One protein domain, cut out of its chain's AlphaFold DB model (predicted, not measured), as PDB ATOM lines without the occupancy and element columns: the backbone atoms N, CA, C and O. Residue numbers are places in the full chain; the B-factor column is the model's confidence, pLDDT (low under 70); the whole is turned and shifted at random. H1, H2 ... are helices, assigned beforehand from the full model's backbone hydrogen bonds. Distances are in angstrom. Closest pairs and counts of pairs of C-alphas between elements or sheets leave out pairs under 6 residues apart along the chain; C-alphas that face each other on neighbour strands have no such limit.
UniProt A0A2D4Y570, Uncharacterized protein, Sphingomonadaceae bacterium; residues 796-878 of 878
ATOM      1  N   ASP A 796     127.457 159.784 140.167       87.00
ATOM      2  CA  ASP A 796     126.509 160.901 140.135       87.00
ATOM      3  C   ASP A 796     125.060 160.403 140.304       87.00
ATOM      4  O   ASP A 796     124.607 159.519 139.577       87.00
ATOM      5  N   GLY A 797     124.348 160.951 141.296       91.19
ATOM      6  CA  GLY A 797     122.974 160.553 141.632       91.19
ATOM      7  C   GLY A 797     122.833 159.154 142.248       91.19
ATOM      8  O   GLY A 797     121.764 158.560 142.154       91.19
ATOM      9  N   TRP A 798     123.892 158.599 142.849       93.56
ATOM     10  CA  TRP A 798     123.910 157.241 143.411       93.56
ATOM     11  C   TRP A 798     122.842 156.961 144.482       93.56
ATOM     12  O   TRP A 798     122.500 155.799 144.708       93.56
ATOM     13  N   GLU A 799     122.324 157.991 145.152       93.94
ATOM     14  CA  GLU A 799     121.294 157.842 146.179       93.94
ATOM     15  C   GLU A 799     120.000 157.224 145.633       93.94
ATOM     16  O   GLU A 799     119.422 156.354 146.281       93.94
ATOM     17  N   ASP A 800     119.589 157.594 144.420       94.88
ATOM     18  CA  ASP A 800     118.333 157.151 143.817       94.88
ATOM     19  C   ASP A 800     118.300 155.628 143.578       94.88
ATOM     20  O   ASP A 800     117.371 154.966 144.055       94.88
ATOM     21  N   PRO A 801     119.294 155.009 142.901       95.94
ATOM     22  CA  PRO A 801     119.322 153.559 142.743       95.94
ATOM     23  C   PRO A 801     119.536 152.818 144.072       95.94
ATOM     24  O   PRO A 801     119.031 151.706 144.221       95.94
ATOM     25  N   ALA A 802     120.233 153.406 145.054       96.38
ATOM     26  CA  ALA A 802     120.359 152.812 146.388       96.38
ATOM     27  C   ALA A 802     119.004 152.771 147.117       96.38
ATOM     28  O   ALA A 802     118.607 151.724 147.633       96.38
ATOM     29  N   GLU A 803     118.261 153.882 147.117       94.44
ATOM     30  CA  GLU A 803     116.914 153.963 147.694       94.44
ATOM     31  C   GLU A 803     115.926 153.050 146.974       94.44
ATOM     32  O   GLU A 803     115.109 152.406 147.628       94.44
ATOM     33  N   GLN A 804     116.034 152.925 145.650       94.12
ATOM     34  CA  GLN A 804     115.199 152.014 144.874       94.12
ATOM     35  C   GLN A 804     115.381 150.551 145.304       94.12
ATOM     36  O   GLN A 804     114.404 149.799 145.366       94.12
ATOM     37  N   LEU A 805     116.616 150.124 145.592       96.12
ATOM     38  CA  LEU A 805     116.867 148.783 146.121       96.12
ATOM     39  C   LEU A 805     116.264 148.631 147.520       96.12
ATOM     40  O   LEU A 805     115.547 147.661 147.756       96.12
ATOM     41  N   LEU A 806     116.468 149.613 148.409       95.44
ATOM     42  CA  LEU A 806     115.877 149.612 149.753       95.44
ATOM     43  C   LEU A 806     114.343 149.566 149.719       95.44
ATOM     44  O   LEU A 806     113.739 148.869 150.533       95.44
ATOM     45  N   GLU A 807     113.702 150.261 148.776       93.50
ATOM     46  CA  GLU A 807     112.246 150.255 148.586       93.50
ATOM     47  C   GLU A 807     111.724 148.858 148.217       93.50
ATOM     48  O   GLU A 807     110.681 148.451 148.723       93.50
ATOM     49  N   LYS A 808     112.470 148.096 147.406       93.19
ATOM     50  CA  LYS A 808     112.106 146.734 146.974       93.19
ATOM     51  C   LYS A 808     112.362 145.652 148.035       93.19
ATOM     52  O   LYS A 808     111.812 144.561 147.912       93.19
ATOM     53  N   VAL A 809     113.210 145.906 149.037       93.50
ATOM     54  CA  VAL A 809     113.508 144.929 150.101       93.50
ATOM     55  C   VAL A 809     112.358 144.863 151.106       93.50
ATOM     56  O   VAL A 809     111.892 145.895 151.567       93.50
ATOM     57  N   GLU A 810     111.931 143.673 151.525       92.00
ATOM     58  CA  GLU A 810     110.906 143.542 152.570       92.00
ATOM     59  C   GLU A 810     111.377 144.103 153.932       92.00
ATOM     60  O   GLU A 810     112.528 143.874 154.315       92.00
ATOM     61  N   PRO A 811     110.513 144.778 154.726       89.00
ATOM     62  CA  PRO A 811     110.901 145.403 155.996       89.00
ATOM     63  C   PRO A 811     111.544 144.461 157.015       89.00
ATOM     64  O   PRO A 811     112.287 144.916 157.874       89.00
ATOM     65  N   GLY A 812     111.225 143.166 156.968       87.38
ATOM     66  CA  GLY A 812     111.786 142.148 157.857       87.38
ATOM     67  C   GLY A 812     112.943 141.352 157.266       87.38
ATOM     68  O   GLY A 812     113.384 140.421 157.917       87.38
ATOM     69  N   SER A 813     113.416 141.657 156.057       90.50
ATOM     70  CA  SER A 813     114.463 140.867 155.399       90.50
ATOM     71  C   SER A 813     115.830 141.047 156.061       90.50
ATOM     72  O   SER A 813     116.224 142.169 156.388       90.50
ATOM     73  N   MET A 814     116.603 139.962 156.154       90.25
ATOM     74  CA  MET A 814     118.008 140.022 156.561       90.25
ATOM     75  C   MET A 814     118.849 140.932 155.646       90.25
ATOM     76  O   MET A 814     119.704 141.671 156.132       90.25
ATOM     77  N   TYR A 815     118.572 140.985 154.336       93.56
ATOM     78  CA  TYR A 815     119.311 141.884 153.437       93.56
ATOM     79  C   TYR A 815     119.116 143.357 153.776       93.56
ATOM     80  O   TYR A 815     120.044 144.136 153.591       93.56
ATOM     81  N   LEU A 816     117.953 143.747 154.310       93.69
ATOM     82  CA  LEU A 816     117.719 145.128 154.731       93.69
ATOM     83  C   LEU A 816     118.686 145.522 155.857       93.69
ATOM     84  O   LEU A 816     119.272 146.605 155.837       93.69
ATOM     85  N   TRP A 817     118.898 144.617 156.812       90.75
ATOM     86  CA  TRP A 817     119.868 144.805 157.885       90.75
ATOM     87  C   TRP A 817     121.308 144.827 157.370       90.75
ATOM     88  O   TRP A 817     122.092 145.688 157.770       90.75
ATOM     89  N   MET A 818     121.655 143.925 156.448       92.50
ATOM     90  CA  MET A 818     122.992 143.888 155.852       92.50
ATOM     91  C   MET A 818     123.299 145.158 155.051       92.50
ATOM     92  O   MET A 818     124.382 145.720 155.193       92.50
ATOM     93  N   MET A 819     122.337 145.664 154.273       95.31
ATOM     94  CA  MET A 819     122.454 146.945 153.572       95.31
ATOM     95  C   MET A 819     122.671 148.098 154.565       95.31
ATOM     96  O   MET A 819     123.568 148.913 154.361       95.31
ATOM     97  N   MET A 820     121.934 148.136 155.684       92.75
ATOM     98  CA  MET A 820     122.155 149.134 156.741       92.75
ATOM     99  C   MET A 820     123.569 149.054 157.328       92.75
ATOM    100  O   MET A 820     124.222 150.087 157.479       92.75
ATOM    101  N   ARG A 821     124.053 147.844 157.645       88.81
ATOM    102  CA  ARG A 821     125.414 147.621 158.159       88.81
ATOM    103  C   ARG A 821     126.472 148.091 157.162       88.81
ATOM    104  O   ARG A 821     127.384 148.798 157.570       88.81
ATOM    105  N   GLY A 822     126.291 147.817 155.870       88.62
ATOM    106  CA  GLY A 822     127.161 148.340 154.814       88.62
ATOM    107  C   GLY A 822     127.260 149.865 154.825       88.62
ATOM    108  O   GLY A 822     128.360 150.405 154.830       88.62
ATOM    109  N   VAL A 823     126.131 150.575 154.928       90.00
ATOM    110  CA  VAL A 823     126.135 152.050 155.024       90.00
ATOM    111  C   VAL A 823     126.839 152.546 156.293       90.00
ATOM    112  O   VAL A 823     127.522 153.571 156.263       90.00
ATOM    113  N   MET A 824     126.684 151.842 157.416       84.25
ATOM    114  CA  MET A 824     127.386 152.179 158.659       84.25
ATOM    115  C   MET A 824     128.899 151.983 158.532       84.25
ATOM    116  O   MET A 824     129.650 152.842 158.992       84.25
ATOM    117  N   ASP A 825     129.338 150.913 157.866       80.44
ATOM    118  CA  ASP A 825     130.754 150.640 157.615       80.44
ATOM    119  C   ASP A 825     131.406 151.771 156.804       80.44
ATOM    120  O   ASP A 825     132.481 152.242 157.180       80.44
ATOM    121  N   GLU A 826     130.730 152.253 155.748       77.75
ATOM    122  CA  GLU A 826     131.176 153.402 154.941       77.75
ATOM    123  C   GLU A 826     131.390 154.659 155.795       77.75
ATOM    124  O   GLU A 826     132.350 155.397 155.598       77.75
ATOM    125  N   LEU A 827     130.497 154.915 156.757       71.75
ATOM    126  CA  LEU A 827     130.568 156.097 157.617       71.75
ATOM    127  C   LEU A 827     131.668 156.021 158.682       71.75
ATOM    128  O   LEU A 827     132.074 157.072 159.185       71.75
ATOM    129  N   GLN A 828     132.079 154.812 159.069       67.06
ATOM    130  CA  GLN A 828     133.067 154.575 160.123       67.06
ATOM    131  C   GLN A 828     134.500 154.473 159.585       67.06
ATOM    132  O   GLN A 828     135.418 154.934 160.258       67.06
ATOM    133  N   HIS A 829     134.696 153.888 158.400       54.53
ATOM    134  CA  HIS A 829     136.024 153.465 157.931       54.53
ATOM    135  C   HIS A 829     136.519 154.184 156.669       54.53
ATOM    136  O   HIS A 829     137.672 153.988 156.293       54.53
ATOM    137  N   ASP A 830     135.687 154.990 156.001       53.78
ATOM    138  CA  ASP A 830     136.036 155.619 154.723       53.78
ATOM    139  C   ASP A 830     136.083 157.157 154.805       53.78
ATOM    140  O   ASP A 830     135.387 157.790 155.605       53.78
ATOM    141  N   VAL A 831     136.894 157.786 153.949       56.19
ATOM    142  CA  VAL A 831     136.986 159.250 153.849       56.19
ATOM    143  C   VAL A 831     135.811 159.758 153.012       56.19
ATOM    144  O   VAL A 831     135.885 159.913 151.793       56.19
ATOM    145  N   VAL A 832     134.682 160.006 153.677       60.56
ATOM    146  CA  VAL A 832     133.434 160.423 153.023       60.56
ATOM    147  C   VAL A 832     133.318 161.950 152.955       60.56
ATOM    148  O   VAL A 832     133.405 162.644 153.972       60.56
ATOM    149  N   ARG A 833     133.031 162.489 151.760       66.94
ATOM    150  CA  ARG A 833     132.712 163.917 151.566       66.94
ATOM    151  C   ARG A 833     131.497 164.321 152.410       66.94
ATOM    152  O   ARG A 833     130.545 163.560 152.551       66.94
ATOM    153  N   LEU A 834     131.472 165.558 152.914       64.44
ATOM    154  CA  LEU A 834     130.370 166.073 153.749       64.44
ATOM    155  C   LEU A 834     128.977 165.915 153.100       64.44
ATOM    156  O   LEU A 834     128.011 165.566 153.786       64.44
ATOM    157  N   SER A 835     128.880 166.127 151.785       69.75
ATOM    158  CA  SER A 835     127.647 165.937 151.011       69.75
ATOM    159  C   SER A 835     127.168 164.483 151.029       69.75
ATOM    160  O   SER A 835     126.005 164.223 151.334       69.75
ATOM    161  N   ASP A 836     128.066 163.530 150.781       75.00
ATOM    162  CA  ASP A 836     127.741 162.100 150.741       75.00
ATOM    163  C   ASP A 836     127.475 161.539 152.139       75.00
ATOM    164  O   ASP A 836     126.593 160.702 152.321       75.00
ATOM    165  N   ARG A 837     128.151 162.071 153.163       75.75
ATOM    166  CA  ARG A 837     127.927 161.696 154.564       75.75
ATOM    167  C   ARG A 837     126.486 161.961 155.001       75.75
ATOM    168  O   ARG A 837     125.903 161.164 155.735       75.75
ATOM    169  N   THR A 838     125.903 163.067 154.543       78.44
ATOM    170  CA  THR A 838     124.502 163.417 154.825       78.44
ATOM    171  C   THR A 838     123.540 162.444 154.140       78.44
ATOM    172  O   THR A 838     122.593 161.973 154.771       78.44
ATOM    173  N   LYS A 839     123.824 162.067 152.888       86.81
ATOM    174  CA  LYS A 839     123.036 161.083 152.130       86.81
ATOM    175  C   LYS A 839     123.096 159.685 152.757       86.81
ATOM    176  O   LYS A 839     122.058 159.073 152.975       86.81
ATOM    177  N   LEU A 840     124.278 159.211 153.158       85.62
ATOM    178  CA  LEU A 840     124.438 157.925 153.856       85.62
ATOM    179  C   LEU A 840     123.667 157.895 155.188       85.62
ATOM    180  O   LEU A 840     122.962 156.929 155.478       85.62
ATOM    181  N   LYS A 841     123.712 158.978 155.979       84.75
ATOM    182  CA  LYS A 841     122.883 159.100 157.197       84.75
ATOM    183  C   LYS A 841     121.389 159.000 156.884       84.75
ATOM    184  O   LYS A 841     120.658 158.350 157.633       84.75
ATOM    185  N   ARG A 842     120.939 159.604 155.778       90.19
ATOM    186  CA  ARG A 842     119.551 159.489 155.313       90.19
ATOM    187  C   ARG A 842     119.192 158.040 154.972       90.19
ATOM    188  O   ARG A 842     118.128 157.600 155.390       90.19
ATOM    189  N   LEU A 843     120.065 157.273 154.313       92.56
ATOM    190  CA  LEU A 843     119.815 155.850 154.023       92.56
ATOM    191  C   LEU A 843     119.697 154.991 155.291       92.56
ATOM    192  O   LEU A 843     118.839 154.107 155.357       92.56
ATOM    193  N   ILE A 844     120.496 155.269 156.330       89.88
ATOM    194  CA  ILE A 844     120.345 154.602 157.636       89.88
ATOM    195  C   ILE A 844     118.981 154.935 158.244       89.88
ATOM    196  O   ILE A 844     118.265 154.035 158.687       89.88
ATOM    197  N   ALA A 845     118.597 156.213 158.246       87.81
ATOM    198  CA  ALA A 845     117.303 156.646 158.767       87.81
ATOM    199  C   ALA A 845     116.129 156.052 157.972       87.81
ATOM    200  O   ALA A 845     115.165 155.589 158.578       87.81
ATOM    201  N   TYR A 846     116.232 156.000 156.640       92.81
ATOM    202  CA  TYR A 846     115.273 155.332 155.760       92.81
ATOM    203  C   TYR A 846     115.113 153.867 156.161       92.81
ATOM    204  O   TYR A 846     114.001 153.410 156.413       92.81
ATOM    205  N   THR A 847     116.225 153.144 156.290       91.12
ATOM    206  CA  THR A 847     116.218 151.711 156.603       91.12
ATOM    207  C   THR A 847     115.626 151.435 157.986       91.12
ATOM    208  O   THR A 847     114.773 150.558 158.140       91.12
ATOM    209  N   ARG A 848     116.005 152.235 158.992       88.00
ATOM    210  CA  ARG A 848     115.439 152.152 160.345       88.00
ATOM    211  C   ARG A 848     113.946 152.473 160.354       88.00
ATOM    212  O   ARG A 848     113.184 151.713 160.938       88.00
ATOM    213  N   ALA A 849     113.507 153.531 159.667       87.00
ATOM    214  CA  ALA A 849     112.084 153.851 159.537       87.00
ATOM    215  C   ALA A 849     111.318 152.699 158.878       87.00
ATOM    216  O   ALA A 849     110.258 152.304 159.360       87.00
ATOM    217  N   LYS A 850     111.874 152.136 157.802       91.50
ATOM    218  CA  LYS A 850     111.281 151.016 157.074       91.50
ATOM    219  C   LYS A 850     111.018 149.834 158.005       91.50
ATOM    220  O   LYS A 850     109.890 149.344 158.058       91.50
ATOM    221  N   ARG A 851     112.026 149.443 158.792       88.31
ATOM    222  CA  ARG A 851     111.912 148.358 159.774       88.31
ATOM    223  C   ARG A 851     110.939 148.698 160.902       88.31
ATOM    224  O   ARG A 851     110.057 147.896 161.185       88.31
ATOM    225  N   SER A 852     111.070 149.868 161.527       84.50
ATOM    226  CA  SER A 852     110.276 150.242 162.709       84.50
ATOM    227  C   SER A 852     108.793 150.447 162.411       84.50
ATOM    228  O   SER A 852     107.956 150.104 163.239       84.50
ATOM    229  N   TYR A 853     108.457 151.009 161.248       85.12
ATOM    230  CA  TYR A 853     107.067 151.249 160.854       85.12
ATOM    231  C   TYR A 853     106.473 150.114 160.011       85.12
ATOM    232  O   TYR A 853     105.280 150.153 159.728       85.12
ATOM    233  N   VAL A 854     107.281 149.122 159.614       86.50
ATOM    234  CA  VAL A 854     106.869 147.980 158.778       86.50
ATOM    235  C   VAL A 854     106.156 148.447 157.497       86.50
ATOM    236  O   VAL A 854     105.074 147.991 157.139       86.50
ATOM    237  N   VAL A 855     106.760 149.414 156.804       89.25
ATOM    238  CA  VAL A 855     106.241 149.995 155.551       89.25
ATOM    239  C   VAL A 855     107.211 149.739 154.410       89.25
ATOM    240  O   VAL A 855     108.407 149.649 154.646       89.25
ATOM    241  N   GLN A 856     106.739 149.679 153.162       86.56
ATOM    242  CA  GLN A 856     107.652 149.555 152.015       86.56
ATOM    243  C   GLN A 856     108.422 150.846 151.732       86.56
ATOM    244  O   GLN A 856     109.615 150.804 151.438       86.56
ATOM    245  N   ARG A 857     107.751 151.993 151.879       91.12
ATOM    246  CA  ARG A 857     108.327 153.317 151.657       91.12
ATOM    247  C   ARG A 857     107.969 154.249 152.817       91.12
ATOM    248  O   ARG A 857     106.811 154.658 152.926       91.12
ATOM    249  N   PRO A 858     108.924 154.575 153.698       89.88
ATOM    250  CA  PRO A 858     108.723 155.572 154.745       89.88
ATOM    251  C   PRO A 858     108.427 156.964 154.172       89.88
ATOM    252  O   PRO A 858     108.934 157.337 153.117       89.88
ATOM    253  N   SER A 859     107.628 157.760 154.884       91.31
ATOM    254  CA  SER A 859     107.400 159.174 154.554       91.31
ATOM    255  C   SER A 859     108.606 160.053 154.920       91.31
ATOM    256  O   SER A 859     109.303 159.785 155.899       91.31
ATOM    257  N   GLU A 860     108.800 161.171 154.211       90.12
ATOM    258  CA  GLU A 860     109.862 162.156 154.513       90.12
ATOM    259  C   GLU A 860     109.817 162.664 155.959       90.12
ATOM    260  O   GLU A 860     110.853 162.920 156.573       90.12
ATOM    261  N   LYS A 861     108.617 162.743 156.549       88.69
ATOM    262  CA  LYS A 861     108.448 163.089 157.963       88.69
ATOM    263  C   LYS A 861     109.067 162.030 158.883       88.69
ATOM    264  O   LYS A 861     109.758 162.392 159.830       88.69
ATOM    265  N   GLN A 862     108.839 160.742 158.609       88.12
ATOM    266  CA  GLN A 862     109.390 159.635 159.409       88.12
ATOM    267  C   GLN A 862     110.916 159.555 159.287       88.12
ATOM    268  O   GLN A 862     111.601 159.337 160.285       88.12
ATOM    269  N   ILE A 863     111.451 159.769 158.082       87.62
ATOM    270  CA  ILE A 863     112.899 159.782 157.829       87.62
ATOM    271  C   ILE A 863     113.549 160.965 158.558       87.62
ATOM    272  O   ILE A 863     114.492 160.769 159.323       87.62
ATOM    273  N   SER A 864     113.012 162.180 158.388       85.00
ATOM    274  CA  SER A 864     113.557 163.398 159.009       85.00
ATOM    275  C   SER A 864     113.600 163.313 160.536       85.00
ATOM    276  O   SER A 864     114.608 163.671 161.140       85.00
ATOM    277  N   GLN A 865     112.556 162.759 161.166       84.44
ATOM    278  CA  GLN A 865     112.520 162.555 162.621       84.44
ATOM    279  C   GLN A 865     113.675 161.675 163.120       84.44
ATOM    280  O   GLN A 865     114.275 161.964 164.156       84.44
ATOM    281  N   LEU A 866     114.015 160.614 162.383       81.00
ATOM    282  CA  LEU A 866     115.129 159.733 162.733       81.00
ATOM    283  C   LEU A 866     116.491 160.361 162.426       81.00
ATOM    284  O   LEU A 866     117.412 160.179 163.218       81.00
ATOM    285  N   VAL A 867     116.629 161.139 161.347       77.50
ATOM    286  CA  VAL A 867     117.863 161.897 161.056       77.50
ATOM    287  C   VAL A 867     118.152 162.928 162.154       77.50
ATOM    288  O   VAL A 867     119.293 163.030 162.618       77.50
ATOM    289  N   GLU A 868     117.135 163.662 162.614       75.06
ATOM    290  CA  GLU A 868     117.266 164.612 163.727       75.06
ATOM    291  C   GLU A 868     117.650 163.910 165.031       75.06
ATOM    292  O   GLU A 868     118.531 164.382 165.748       75.06
ATOM    293  N   LYS A 869     117.027 162.761 165.322       73.06
ATOM    294  CA  LYS A 869     117.352 161.947 166.497       73.06
ATOM    295  C   LYS A 869     118.796 161.428 166.444       73.06
ATOM    296  O   LYS A 869     119.551 161.609 167.393       73.06
ATOM    297  N   MET A 870     119.221 160.890 165.301       66.56
ATOM    298  CA  MET A 870     120.593 160.412 165.082       66.56
ATOM    299  C   MET A 870     121.644 161.525 165.178       66.56
ATOM    300  O   MET A 870     122.774 161.259 165.576       66.56
ATOM    301  N   SER A 871     121.286 162.759 164.820       60.69
ATOM    302  CA  SER A 871     122.180 163.919 164.932       60.69
ATOM    303  C   SER A 871     122.344 164.412 166.375       60.69
ATOM    304  O   SER A 871     123.307 165.120 166.655       60.69
ATOM    305  N   LYS A 872     121.431 164.035 167.282       54.53
ATOM    306  CA  LYS A 872     121.442 164.408 168.707       54.53
ATOM    307  C   LYS A 872     122.072 163.352 169.622       54.53
ATOM    308  O   LYS A 872     122.537 163.713 170.692       54.53
ATOM    309  N   GLU A 873     122.081 162.077 169.229       49.19
ATOM    310  CA  GLU A 873     122.423 160.956 170.129       49.19
ATOM    311  C   GLU A 873     123.823 160.323 169.911       49.19
ATOM    312  O   GLU A 873     124.072 159.264 170.467       49.19
ATOM    313  N   GLU A 874     124.749 160.893 169.117       43.72
ATOM    314  CA  GLU A 874     126.063 160.258 168.791       43.72
ATOM    315  C   GLU A 874     125.968 158.743 168.452       43.72
ATOM    316  O   GLU A 874     126.864 157.937 168.705       43.72
ATOM    317  N   LEU A 875     124.866 158.323 167.824       44.34
ATOM    318  CA  LEU A 875     124.476 156.913 167.660       44.34
ATOM    319  C   LEU A 875     125.222 156.153 166.544       44.34
ATOM    320  O   LEU A 875     124.672 155.243 165.922       44.34
ATOM    321  N   LEU A 876     126.478 156.510 166.268       41.31
ATOM    322  CA  LEU A 876     127.350 155.750 165.362       41.31
ATOM    323  C   LEU A 876     128.050 154.564 166.054       41.31
ATOM    324  O   LEU A 876     128.782 153.834 165.390       41.31
ATOM    325  N   LYS A 877     127.805 154.337 167.353       32.72
ATOM    326  CA  LYS A 877     128.328 153.203 168.130       32.72
ATOM    327  C   LYS A 877     127.199 152.253 168.564       32.72
ATOM    328  O   LYS A 877     126.716 152.380 169.685       32.72
ATOM    329  N   ARG A 878     126.760 151.353 167.670       29.05
ATOM    330  CA  ARG A 878     126.211 149.991 167.927       29.05
ATOM    331  C   ARG A 878     125.640 149.374 166.651       29.05
ATOM    332  O   ARG A 878     124.756 150.003 166.031       29.05
TER     333      ARG A 878
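What this domain is: This is residues 796 to 878 of the 878 residues of an uncharacterized protein of Sphingomonadaceae bacterium (UniProt A0A2D4Y570). The longest helix, H3, lies in the middle: H1 and H2 run alongside it, the three centres making a triangle, and H4 crosses residues 841 to 849 of H3 at a steep angle on the side away from H1 and H2. H2 and H3 form a helical hairpin, while H1 is only loosely packed on H3. The printed part has 83 residues, with four named helices in the order H1, H2, H3, H4 and no named strand; the class is all helix. It is compact, with a radius of gyration of the C-alphas of 12.1 A, and its C-alphas span 31 by 28 by 22 A.

Where its parts are: H3, residues 834 to 853, is 28.5 A long from first to last C-alpha and begins at C-alpha 834 (130.370, 166.073, 153.749). H2, residues 814 to 829, measures 22.5 A. H1, residues 799 to 808, measures 14.4 A from C-alpha 799 (121.294, 157.842, 146.179). H4, residues 860 to 872, measures 18.5 A and ends at C-alpha 872 (121.442, 164.408, 168.707).

How they stand to each other: H3 is the hub. H2 touches it at a shallow tilt of 27 degrees, opposite ways, with the closest C-alphas, Met 820 and Ile 844, 5.8 A apart. Residues 841 to 849 of H3 touch residues 862 to 867 of H4 at a steep tilt of 65 degrees, opposite ways; the closest C-alphas, Tyr 846 and Ile 863, are 5.5 A apart. H1 and H3 only just touch, with 3 pairs of C-alphas within 8 A, on residues 839 to 847 of H3; the closest are Glu 799 and Lys 839, 7.0 A apart. Their tilt is shallow, 12 degrees, the same way. H1 and H2 are close but not clearly touching, Leu 806 to Leu 816 being 6.9 A between C-alphas. H4 is apart from H1 and H2. In H1, H2, H3 and H4 every O i to N i+4 pair is within hydrogen-bond range.

The domain as a whole: The C-alphas of Val 831 and Val 854 are farthest apart, at 32.5 A. The printed part has no cut and no long link. Model confidence is under 70 in residues 828 to 835 and 870 to 878.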